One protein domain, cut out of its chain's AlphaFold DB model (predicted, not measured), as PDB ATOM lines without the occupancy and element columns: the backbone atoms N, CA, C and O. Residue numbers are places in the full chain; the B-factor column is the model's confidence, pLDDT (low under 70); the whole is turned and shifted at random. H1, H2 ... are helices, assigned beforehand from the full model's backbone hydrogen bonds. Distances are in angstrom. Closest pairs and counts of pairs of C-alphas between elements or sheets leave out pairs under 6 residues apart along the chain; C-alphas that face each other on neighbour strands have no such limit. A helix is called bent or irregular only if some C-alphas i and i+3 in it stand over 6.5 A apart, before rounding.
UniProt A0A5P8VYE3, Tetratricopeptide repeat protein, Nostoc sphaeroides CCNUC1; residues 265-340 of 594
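AT A GLANCE: This is residues 265 to 340 of the 594 residues of the protein "Tetratricopeptide repeat protein" of Nostoc sphaeroides CCNUC1 (UniProt A0A5P8VYE3). What shape does the printed part take? From the first residue, helix H1 runs to one end of the rod and a tight turn leads into the long bent helix H2, whose first arm H2a makes an open V with H1; the second arm H2b runs on to the other end, where H3 folds back beside it as a helical hairpin. Residues 266 to 272, of which 267 to 272 belong to H1, stick out free. What is it made of? The printed part has 76 residues with three named helices, H1, H2, H3 in chain order, and no named strand: all helix. How compact is it? It is extended, with a radius of gyration of the C-alphas of 19.7 A and spans of 59 by 21 by 18 A.

HOW THE PARTS SIT: How does the first helix stand to the next? H1, residues 267 to 280, is close to but not clearly touching H2a, residues 284 to 294; their closest C-alphas, of Arg 277 and Thr 287, are 7.3 A apart. They run opposite ways at a steep tilt of 54 degrees. What follows the bend? H2b, residues 297 to 316, stands at a steep tilt of 57 degrees to H2a. It touches H3, residues 324 to 337, in a hairpin, opposite ways at a shallow tilt of 13 degrees; their closest C-alphas, of Lys 304 and Leu 337, are 5.8 A apart. H1 is apart from H2b and H3. Are the backbones well formed? Every O i to N i+4 pair is within hydrogen-bond range in H1, H2a, H2b and H3.

IN THESE COORDINATES: Where does the first helix begin? C-alpha 267 is at (14.691, -26.605, -31.228), and H1 is 20.0 A long from first to last C-alpha. Where is the bend? By its hydrogen bonds H2, residues 284 to 316, was assigned as one helix, but it is bent: C-alphas 294 and 297 are 7.0 A apart. H2a is 15.3 A long and H2b 29.0 A. Where does the last helix end? H3, 19.7 A long, ends with C-alpha 337 at (-11.017, -13.859, -41.140).

THE WHOLE: How far does it reach? The two C-alphas farthest apart, of Gly 281 and Ser 323, are 58.8 A apart. Is it unbroken? The printed part has no cut; the link from H1 to H2 is tight and that from H2 to H3 is short. Where is the model less sure? The mean pLDDT of the printed part is 85.4, with residues 320, 335, 336 and 338 under 70.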
ATOM      1  N   ILE A 265       8.817 -24.915 -35.666       84.62
ATOM      2  CA  ILE A 265       9.435 -26.221 -35.432       84.62
ATOM      3  C   ILE A 265      10.341 -26.045 -34.215       84.62
ATOM      4  O   ILE A 265      11.210 -25.171 -34.208       84.62
ATOM      5  N   SER A 266      10.139 -26.860 -33.176       83.88
ATOM      6  CA  SER A 266      10.886 -26.732 -31.917       83.88
ATOM      7  C   SER A 266      12.395 -26.945 -32.106       83.88
ATOM      8  O   SER A 266      12.826 -27.619 -33.039       83.88
ATOM      9  N   ILE A 267      13.221 -26.441 -31.182       82.88
ATOM     10  CA  ILE A 267      14.691 -26.605 -31.228       82.88
ATOM     11  C   ILE A 267      15.103 -28.091 -31.310       82.88
ATOM     12  O   ILE A 267      16.102 -28.427 -31.945       82.88
ATOM     13  N   ILE A 268      14.324 -28.989 -30.696       84.06
ATOM     14  CA  ILE A 268      14.543 -30.438 -30.770       84.06
ATOM     15  C   ILE A 268      14.068 -30.998 -32.116       84.06
ATOM     16  O   ILE A 268      14.843 -31.690 -32.772       84.06
ATOM     17  N   GLY A 269      12.862 -30.639 -32.576       83.38
ATOM     18  CA  GLY A 269      12.352 -31.042 -33.893       83.38
ATOM     19  C   GLY A 269      13.278 -30.613 -35.034       83.38
ATOM     20  O   GLY A 269      13.599 -31.415 -35.902       83.38
ATOM     21  N   ARG A 270      13.828 -29.392 -34.968       92.44
ATOM     22  CA  ARG A 270      14.844 -28.879 -35.901       92.44
ATOM     23  C   ARG A 270      16.062 -29.798 -35.970       92.44
ATOM     24  O   ARG A 270      16.458 -30.183 -37.061       92.44
ATOM     25  N   ARG A 271      16.619 -30.201 -34.822       88.81
ATOM     26  CA  ARG A 271      17.778 -31.114 -34.761       88.81
ATOM     27  C   ARG A 271      17.465 -32.506 -35.314       88.81
ATOM     28  O   ARG A 271      18.323 -33.090 -35.970       88.81
ATOM     29  N   ILE A 272      16.261 -33.024 -35.065       88.00
ATOM     30  CA  ILE A 272      15.811 -34.315 -35.606       88.00
ATOM     31  C   ILE A 272      15.685 -34.228 -37.131       88.00
ATOM     32  O   ILE A 272      16.233 -35.070 -37.838       88.00
ATOM     33  N   LEU A 273      15.065 -33.164 -37.644       92.25
ATOM     34  CA  LEU A 273      14.923 -32.909 -39.077       92.25
ATOM     35  C   LEU A 273      16.271 -32.653 -39.772       92.25
ATOM     36  O   LEU A 273      16.506 -33.197 -40.846       92.25
ATOM     37  N   ASP A 274      17.196 -31.898 -39.175       94.00
ATOM     38  CA  ASP A 274      18.544 -31.700 -39.733       94.00
ATOM     39  C   ASP A 274      19.317 -33.029 -39.858       94.00
ATOM     40  O   ASP A 274      19.987 -33.260 -40.870       94.00
ATOM     41  N   ALA A 275      19.184 -33.926 -38.871       92.62
ATOM     42  CA  ALA A 275      19.762 -35.269 -38.910       92.62
ATOM     43  C   ALA A 275      19.041 -36.192 -39.913       92.62
ATOM     44  O   ALA A 275      19.690 -36.956 -40.632       92.62
ATOM     45  N   LEU A 276      17.710 -36.102 -40.014       92.06
ATOM     46  CA  LEU A 276      16.925 -36.865 -40.983       92.06
ATOM     47  C   LEU A 276      17.248 -36.441 -42.422       92.06
ATOM     48  O   LEU A 276      17.451 -37.312 -43.261       92.06
ATOM     49  N   ARG A 277      17.394 -35.136 -42.700       96.88
ATOM     50  CA  ARG A 277      17.853 -34.616 -44.002       96.88
ATOM     51  C   ARG A 277      19.180 -35.251 -44.408       96.88
ATOM     52  O   ARG A 277      19.295 -35.748 -45.524       96.88
ATOM     53  N   GLN A 278      20.161 -35.268 -43.500       95.06
ATOM     54  CA  GLN A 278      21.470 -35.884 -43.749       95.06
ATOM     55  C   GLN A 278      21.355 -37.390 -44.022       95.06
ATOM     56  O   GLN A 278      21.948 -37.880 -44.979       95.06
ATOM     57  N   LYS A 279      20.551 -38.117 -43.235       95.38
ATOM     58  CA  LYS A 279      20.282 -39.555 -43.430       95.38
ATOM     59  C   LYS A 279      19.576 -39.860 -44.761       95.38
ATOM     60  O   LYS A 279      19.776 -40.936 -45.316       95.38
ATOM     61  N   LEU A 280      18.741 -38.942 -45.242       92.38
ATOM     62  CA  LEU A 280      17.956 -39.066 -46.473       92.38
ATOM     63  C   LEU A 280      18.651 -38.495 -47.721       92.38
ATOM     64  O   LEU A 280      18.137 -38.673 -48.821       92.38
ATOM     65  N   GLY A 281      19.798 -37.821 -47.573       94.38
ATOM     66  CA  GLY A 281      20.553 -37.229 -48.685       94.38
ATOM     67  C   GLY A 281      19.898 -36.006 -49.346       94.38
ATOM     68  O   GLY A 281      20.312 -35.621 -50.434       94.38
ATOM     69  N   LEU A 282      18.886 -35.405 -48.711       95.06
ATOM     70  CA  LEU A 282      18.108 -34.291 -49.270       95.06
ATOM     71  C   LEU A 282      18.866 -32.958 -49.230       95.06
ATOM     72  O   LEU A 282      19.595 -32.668 -48.274       95.06
ATOM     73  N   LEU A 283      18.643 -32.106 -50.235       95.31
ATOM     74  CA  LEU A 283      19.244 -30.775 -50.283       95.31
ATOM     75  C   LEU A 283      18.563 -29.816 -49.285       95.31
ATOM     76  O   LEU A 283      17.350 -29.910 -49.069       95.31
ATOM     77  N   PRO A 284      19.294 -28.841 -48.702       94.31
ATOM     78  CA  PRO A 284      18.713 -27.858 -47.784       94.31
ATOM     79  C   PRO A 284      17.524 -27.092 -48.379       94.31
ATOM     80  O   PRO A 284      16.528 -26.887 -47.690       94.31
ATOM     81  N   GLU A 285      17.606 -26.723 -49.659       93.38
ATOM     82  CA  GLU A 285      16.559 -25.993 -50.389       93.38
ATOM     83  C   GLU A 285      15.271 -26.819 -50.535       93.38
ATOM     84  O   GLU A 285      14.180 -26.305 -50.296       93.38
ATOM     85  N   GLU A 286      15.391 -28.117 -50.827       91.75
ATOM     86  CA  GLU A 286      14.248 -29.037 -50.911       91.75
ATOM     87  C   GLU A 286      13.561 -29.188 -49.551       91.75
ATOM     88  O   GLU A 286      12.338 -29.101 -49.454       91.75
ATOM     89  N   THR A 287      14.345 -29.351 -48.479       93.88
ATOM     90  CA  THR A 287      13.792 -29.421 -47.118       93.88
ATOM     91  C   THR A 287      13.150 -28.109 -46.675       93.88
ATOM     92  O   THR A 287      12.085 -28.132 -46.064       93.88
ATOM     93  N   ALA A 288      13.732 -26.963 -47.042       92.69
ATOM     94  CA  ALA A 288      13.173 -25.651 -46.735       92.69
ATOM     95  C   ALA A 288      11.858 -25.392 -47.488       92.69
ATOM     96  O   ALA A 288      10.954 -24.778 -46.922       92.69
ATOM     97  N   ALA A 289      11.719 -25.887 -48.724       90.81
ATOM     98  CA  ALA A 289      10.464 -25.834 -49.471       90.81
ATOM     99  C   ALA A 289       9.367 -26.677 -48.797       90.81
ATOM    100  O   ALA A 289       8.292 -26.151 -48.515       90.81
ATOM    101  N   ILE A 290       9.664 -27.940 -48.450       90.38
ATOM    102  CA  ILE A 290       8.729 -28.837 -47.744       90.38
ATOM    103  C   ILE A 290       8.286 -28.223 -46.406       90.38
ATOM    104  O   ILE A 290       7.100 -28.210 -46.087       90.38
ATOM    105  N   GLU A 291       9.215 -27.664 -45.628       92.25
ATOM    106  CA  GLU A 291       8.883 -26.988 -44.370       92.25
ATOM    107  C   GLU A 291       8.074 -25.704 -44.568       92.25
ATOM    108  O   GLU A 291       7.144 -25.445 -43.806       92.25
ATOM    109  N   ALA A 292       8.402 -24.884 -45.569       89.12
ATOM    110  CA  ALA A 292       7.645 -23.670 -45.859       89.12
ATOM    111  C   ALA A 292       6.197 -23.990 -46.249       89.12
ATOM    112  O   ALA A 292       5.290 -23.274 -45.828       89.12
ATOM    113  N   GLU A 293       5.988 -25.076 -46.994       85.88
ATOM    114  CA  GLU A 293       4.681 -25.588 -47.394       85.88
ATOM    115  C   GLU A 293       3.900 -26.154 -46.196       85.88
ATOM    116  O   GLU A 293       2.810 -25.672 -45.901       85.88
ATOM    117  N   VAL A 294       4.484 -27.081 -45.425       84.81
ATOM    118  CA  VAL A 294       3.839 -27.683 -44.240       84.81
ATOM    119  C   VAL A 294       3.517 -26.645 -43.154       84.81
ATOM    120  O   VAL A 294       2.510 -26.771 -42.454       84.81
ATOM    121  N   LEU A 295       4.334 -25.597 -43.007       86.12
ATOM    122  CA  LEU A 295       4.099 -24.522 -42.036       86.12
ATOM    123  C   LEU A 295       3.168 -23.413 -42.555       86.12
ATOM    124  O   LEU A 295       2.649 -22.644 -41.742       86.12
ATOM    125  N   LYS A 296       2.915 -23.327 -43.871       83.56
ATOM    126  CA  LYS A 296       2.050 -22.304 -44.488       83.56
ATOM    127  C   LYS A 296       0.658 -22.195 -43.839       83.56
ATOM    128  O   LYS A 296       0.297 -21.068 -43.506       83.56
ATOM    129  N   PRO A 297      -0.095 -23.283 -43.565       75.81
ATOM    130  CA  PRO A 297      -1.450 -23.189 -43.010       75.81
ATOM    131  C   PRO A 297      -1.479 -22.521 -41.634       75.81
ATOM    132  O   PRO A 297      -2.302 -21.650 -41.362       75.81
ATOM    133  N   TYR A 298      -0.527 -22.888 -40.773       77.69
ATOM    134  CA  TYR A 298      -0.405 -22.307 -39.441       77.69
ATOM    135  C   TYR A 298      -0.008 -20.825 -39.493       77.69
ATOM    136  O   TYR A 298      -0.471 -20.046 -38.665       77.69
ATOM    137  N   ARG A 299       0.830 -20.429 -40.463       82.06
ATOM    138  CA  ARG A 299       1.243 -19.030 -40.670       82.06
ATOM    139  C   ARG A 299       0.100 -18.176 -41.221       82.06
ATOM    140  O   ARG A 299      -0.105 -17.076 -40.719       82.06
ATOM    141  N   GLU A 300      -0.674 -18.693 -42.181       79.88
ATOM    142  CA  GLU A 300      -1.924 -18.075 -42.659       79.88
ATOM    143  C   GLU A 300      -2.889 -17.835 -41.478       79.88
ATOM    144  O   GLU A 300      -3.421 -16.738 -41.308       79.88
ATOM    145  N   TYR A 301      -3.055 -18.833 -40.606       78.38
ATOM    146  CA  TYR A 301      -3.891 -18.747 -39.406       78.38
ATOM    147  C   TYR A 301      -3.359 -17.754 -38.349       78.38
ATOM    148  O   TYR A 301      -4.119 -16.953 -37.806       78.38
ATOM    149  N   GLN A 302      -2.046 -17.722 -38.098       82.50
ATOM    150  CA  GLN A 302      -1.421 -16.734 -37.207       82.50
ATOM    151  C   GLN A 302      -1.554 -15.298 -37.726       82.50
ATOM    152  O   GLN A 302      -1.793 -14.389 -36.934       82.50
ATOM    153  N   GLN A 303      -1.443 -15.085 -39.040       85.31
ATOM    154  CA  GLN A 303      -1.647 -13.770 -39.651       85.31
ATOM    155  C   GLN A 303      -3.091 -13.285 -39.476       85.31
ATOM    156  O   GLN A 303      -3.294 -12.120 -39.146       85.31
ATOM    157  N   LYS A 304      -4.087 -14.171 -39.608       84.69
ATOM    158  CA  LYS A 304      -5.497 -13.856 -39.313       84.69
ATOM    159  C   LYS A 304      -5.699 -13.444 -37.851       84.69
ATOM    160  O   LYS A 304      -6.320 -12.419 -37.590       84.69
ATOM    161  N   LEU A 305      -5.124 -14.187 -36.901       86.44
ATOM    162  CA  LEU A 305      -5.170 -13.834 -35.474       86.44
ATOM    163  C   LEU A 305      -4.527 -12.464 -35.194       86.44
ATOM    164  O   LEU A 305      -5.102 -11.659 -34.468       86.44
ATOM    165  N   GLN A 306      -3.376 -12.167 -35.806       89.56
ATOM    166  CA  GLN A 306      -2.704 -10.865 -35.684       89.56
ATOM    167  C   GLN A 306      -3.506  -9.716 -36.319       89.56
ATOM    168  O   GLN A 306      -3.513  -8.607 -35.790       89.56
ATOM    169  N   GLN A 307      -4.200  -9.970 -37.430       90.12
ATOM    170  CA  GLN A 307      -5.089  -8.999 -38.072       90.12
ATOM    171  C   GLN A 307      -6.298  -8.667 -37.187       90.12
ATOM    172  O   GLN A 307      -6.601  -7.490 -36.991       90.12
ATOM    173  N   TYR A 308      -6.936  -9.679 -36.588       91.69
ATOM    174  CA  TYR A 308      -8.005  -9.471 -35.608       91.69
ATOM    175  C   TYR A 308      -7.505  -8.712 -34.367       91.69
ATOM    176  O   TYR A 308      -8.128  -7.739 -33.945       91.69
ATOM    177  N   GLU A 309      -6.350  -9.106 -33.816       93.56
ATOM    178  CA  GLU A 309      -5.714  -8.413 -32.688       93.56
ATOM    179  C   GLU A 309      -5.471  -6.930 -32.985       93.56
ATOM    180  O   GLU A 309      -5.861  -6.082 -32.183       93.56
ATOM    181  N   GLN A 310      -4.899  -6.594 -34.146       92.62
ATOM    182  CA  GLN A 310      -4.663  -5.196 -34.509       92.62
ATOM    183  C   GLN A 310      -5.975  -4.414 -34.670       92.62
ATOM    184  O   GLN A 310      -6.055  -3.282 -34.201       92.62
ATOM    185  N   ALA A 311      -7.016  -5.004 -35.268       92.25
ATOM    186  CA  ALA A 311      -8.322  -4.353 -35.390       92.25
ATOM    187  C   ALA A 311      -8.974  -4.084 -34.020       92.25
ATOM    188  O   ALA A 311      -9.544  -3.011 -33.807       92.25
ATOM    189  N   LEU A 312      -8.845  -5.014 -33.067       92.19
ATOM    190  CA  LEU A 312      -9.333  -4.840 -31.698       92.19
ATOM    191  C   LEU A 312      -8.544  -3.759 -30.934       92.19
ATOM    192  O   LEU A 312      -9.146  -2.935 -30.243       92.19
ATOM    193  N   VAL A 313      -7.215  -3.716 -31.089       90.38
ATOM    194  CA  VAL A 313      -6.359  -2.650 -30.531       90.38
ATOM    195  C   VAL A 313      -6.734  -1.283 -31.109       90.38
ATOM    196  O   VAL A 313      -6.909  -0.328 -30.353       90.38
ATOM    197  N   ASP A 314      -6.915  -1.190 -32.426       89.50
ATOM    198  CA  ASP A 314      -7.315   0.038 -33.118       89.50
ATOM    199  C   ASP A 314      -8.703   0.533 -32.687       89.50
ATOM    200  O   ASP A 314      -8.924   1.744 -32.609       89.50
ATOM    201  N   ALA A 315      -9.632  -0.383 -32.394       89.75
ATOM    202  CA  ALA A 315     -10.964  -0.061 -31.888       89.75
ATOM    203  C   ALA A 315     -10.914   0.455 -30.438       89.75
ATOM    204  O   ALA A 315     -11.428   1.535 -30.148       89.75
ATOM    205  N   ILE A 316     -10.226  -0.254 -29.535       86.69
ATOM    206  CA  ILE A 316     -10.070   0.146 -28.122       86.69
ATOM    207  C   ILE A 316      -9.251   1.445 -27.992       86.69
ATOM    208  O   ILE A 316      -9.514   2.267 -27.114       86.69
ATOM    209  N   GLY A 317      -8.308   1.692 -28.907       84.44
ATOM    210  CA  GLY A 317      -7.572   2.957 -29.003       84.44
ATOM    211  C   GLY A 317      -8.432   4.168 -29.400       84.44
ATOM    212  O   GLY A 317      -7.998   5.304 -29.211       84.44
ATOM    213  N   ARG A 318      -9.645   3.946 -29.929       85.31
ATOM    214  CA  ARG A 318     -10.625   4.990 -30.290       85.31
ATOM    215  C   ARG A 318     -11.779   5.078 -29.288       85.31
ATOM    216  O   ARG A 318     -12.272   6.172 -29.025       85.31
ATOM    217  N   GLU A 319     -12.193   3.949 -28.716       82.44
ATOM    218  CA  GLU A 319     -13.348   3.821 -27.823       82.44
ATOM    219  C   GLU A 319     -12.944   3.182 -26.481       82.44
ATOM    220  O   GLU A 319     -12.705   1.979 -26.406       82.44
ATOM    221  N   GLN A 320     -12.951   3.961 -25.386       69.56
ATOM    222  CA  GLN A 320     -12.669   3.448 -24.025       69.56
ATOM    223  C   GLN A 320     -13.593   2.290 -23.608       69.56
ATOM    224  O   GLN A 320     -13.217   1.437 -22.804       69.56
ATOM    225  N   THR A 321     -14.805   2.266 -24.159       80.69
ATOM    226  CA  THR A 321     -15.742   1.147 -24.095       80.69
ATOM    227  C   THR A 321     -16.335   0.967 -25.484       80.69
ATOM    228  O   THR A 321     -17.041   1.862 -25.945       80.69
ATOM    229  N   LEU A 322     -16.069  -0.172 -26.127       83.38
ATOM    230  CA  LEU A 322     -16.588  -0.470 -27.466       83.38
ATOM    231  C   LEU A 322     -18.116  -0.308 -27.516       83.38
ATOM    232  O   LEU A 322     -18.831  -0.786 -26.626       83.38
ATOM    233  N   SER A 323     -18.606   0.352 -28.558       84.69
ATOM    234  CA  SER A 323     -20.023   0.458 -28.892       84.69
ATOM    235  C   SER A 323     -20.549  -0.842 -29.506       84.69
ATOM    236  O   SER A 323     -19.784  -1.660 -30.017       84.69
ATOM    237  N   ASP A 324     -21.868  -1.043 -29.496       81.12
ATOM    238  CA  ASP A 324     -22.477  -2.228 -30.120       81.12
ATOM    239  C   ASP A 324     -22.331  -2.226 -31.648       81.12
ATOM    240  O   ASP A 324     -22.266  -3.288 -32.261       81.12
ATOM    241  N   TYR A 325     -22.193  -1.046 -32.260       76.62
ATOM    242  CA  TYR A 325     -21.823  -0.922 -33.668       76.62
ATOM    243  C   TYR A 325     -20.410  -1.477 -33.905       76.62
ATOM    244  O   TYR A 325     -20.232  -2.397 -34.699       76.62
ATOM    245  N   THR A 326     -19.424  -1.012 -33.135       82.88
ATOM    246  CA  THR A 326     -18.025  -1.451 -33.260       82.88
ATOM    247  C   THR A 326     -17.843  -2.928 -32.879       82.88
ATOM    248  O   THR A 326     -17.026  -3.615 -33.487       82.88
ATOM    249  N   ARG A 327     -18.649  -3.466 -31.946       83.44
ATOM    250  CA  ARG A 327     -18.733  -4.920 -31.687       83.44
ATOM    251  C   ARG A 327     -19.241  -5.693 -32.901       83.44
ATOM    252  O   ARG A 327     -18.660  -6.719 -33.234       83.44
ATOM    253  N   ASN A 328     -20.302  -5.220 -33.553       77.25
ATOM    254  CA  ASN A 328     -20.859  -5.881 -34.732       77.25
ATOM    255  C   ASN A 328     -19.898  -5.818 -35.931       77.25
ATOM    256  O   ASN A 328     -19.769  -6.814 -36.633       77.25
ATOM    257  N   ASP A 329     -19.168  -4.716 -36.125       82.88
ATOM    258  CA  ASP A 329     -18.124  -4.623 -37.156       82.88
ATOM    259  C   ASP A 329     -16.920  -5.538 -36.840       82.88
ATOM    260  O   ASP A 329     -16.431  -6.231 -37.733       82.88
ATOM    261  N   LEU A 330     -16.473  -5.627 -35.577       84.62
ATOM    262  CA  LEU A 330     -15.423  -6.572 -35.155       84.62
ATOM    263  C   LEU A 330     -15.863  -8.035 -35.301       84.62
ATOM    264  O   LEU A 330     -15.073  -8.863 -35.751       84.62
ATOM    265  N   ARG A 331     -17.122  -8.345 -34.976       80.38
ATOM    266  CA  ARG A 331     -17.735  -9.655 -35.218       80.38
ATOM    267  C   ARG A 331     -17.795  -9.958 -36.714       80.38
ATOM    268  O   ARG A 331     -17.339 -11.018 -37.124       80.38
ATOM    269  N   ARG A 332     -18.249  -9.016 -37.547       71.94
ATOM    270  CA  ARG A 332     -18.248  -9.177 -39.010       71.94
ATOM    271  C   ARG A 332     -16.831  -9.382 -39.553       71.94
ATOM    272  O   ARG A 332     -16.647 -10.117 -40.515       71.94
ATOM    273  N   TYR A 333     -15.820  -8.765 -38.941       80.62
ATOM    274  CA  TYR A 333     -14.420  -8.945 -39.321       80.62
ATOM    275  C   TYR A 333     -13.846 -10.299 -38.873       80.62
ATOM    276  O   TYR A 333     -13.160 -10.960 -39.652       80.62
ATOM    277  N   GLN A 334     -14.194 -10.775 -37.675       79.69
ATOM    278  CA  GLN A 334     -13.964 -12.163 -37.256       79.69
ATOM    279  C   GLN A 334     -14.609 -13.144 -38.253       79.69
ATOM    280  O   GLN A 334     -13.931 -14.067 -38.704       79.69
ATOM    281  N   GLU A 335     -15.862 -12.874 -38.650       63.66
ATOM    282  CA  GLU A 335     -16.679 -13.557 -39.673       63.66
ATOM    283  C   GLU A 335     -16.175 -13.346 -41.129       63.66
ATOM    284  O   GLU A 335     -16.734 -13.912 -42.066       63.66
ATOM    285  N   ILE A 336     -15.076 -12.604 -41.332       66.25
ATOM    286  CA  ILE A 336     -14.330 -12.488 -42.605       66.25
ATOM    287  C   ILE A 336     -12.953 -13.179 -42.519       66.25
ATOM    288  O   ILE A 336     -12.434 -13.664 -43.526       66.25
ATOM    289  N   LEU A 337     -12.355 -13.284 -41.329       71.81
ATOM    290  CA  LEU A 337     -11.017 -13.859 -41.140       71.81
ATOM    291  C   LEU A 337     -10.996 -15.392 -41.027       71.81
ATOM    292  O   LEU A 337      -9.956 -16.007 -41.276       71.81
ATOM    293  N   GLY A 338     -12.104 -16.050 -40.694       66.81
ATOM    294  CA  GLY A 338     -12.164 -17.508 -40.498       66.81
ATOM    295  C   GLY A 338     -11.825 -17.948 -39.076       66.81
ATOM    296  O   GLY A 338     -11.239 -19.017 -38.907       66.81
ATOM    297  N   LEU A 339     -12.128 -17.105 -38.083       75.12
ATOM    298  CA  LEU A 339     -11.789 -17.306 -36.672       75.12
ATOM    299  C   LEU A 339     -13.043 -17.615 -35.843       75.12
ATOM    300  O   LEU A 339     -14.073 -16.960 -35.995       75.12
ATOM    301  N   ARG A 340     -12.952 -18.592 -34.942       72.50
ATOM    302  CA  ARG A 340     -14.013 -18.916 -33.979       72.50
ATOM    303  C   ARG A 340     -13.900 -18.052 -32.726       72.50
ATOM    304  O   ARG A 340     -12.843 -17.486 -32.445       72.50
TER     305      ARG A 340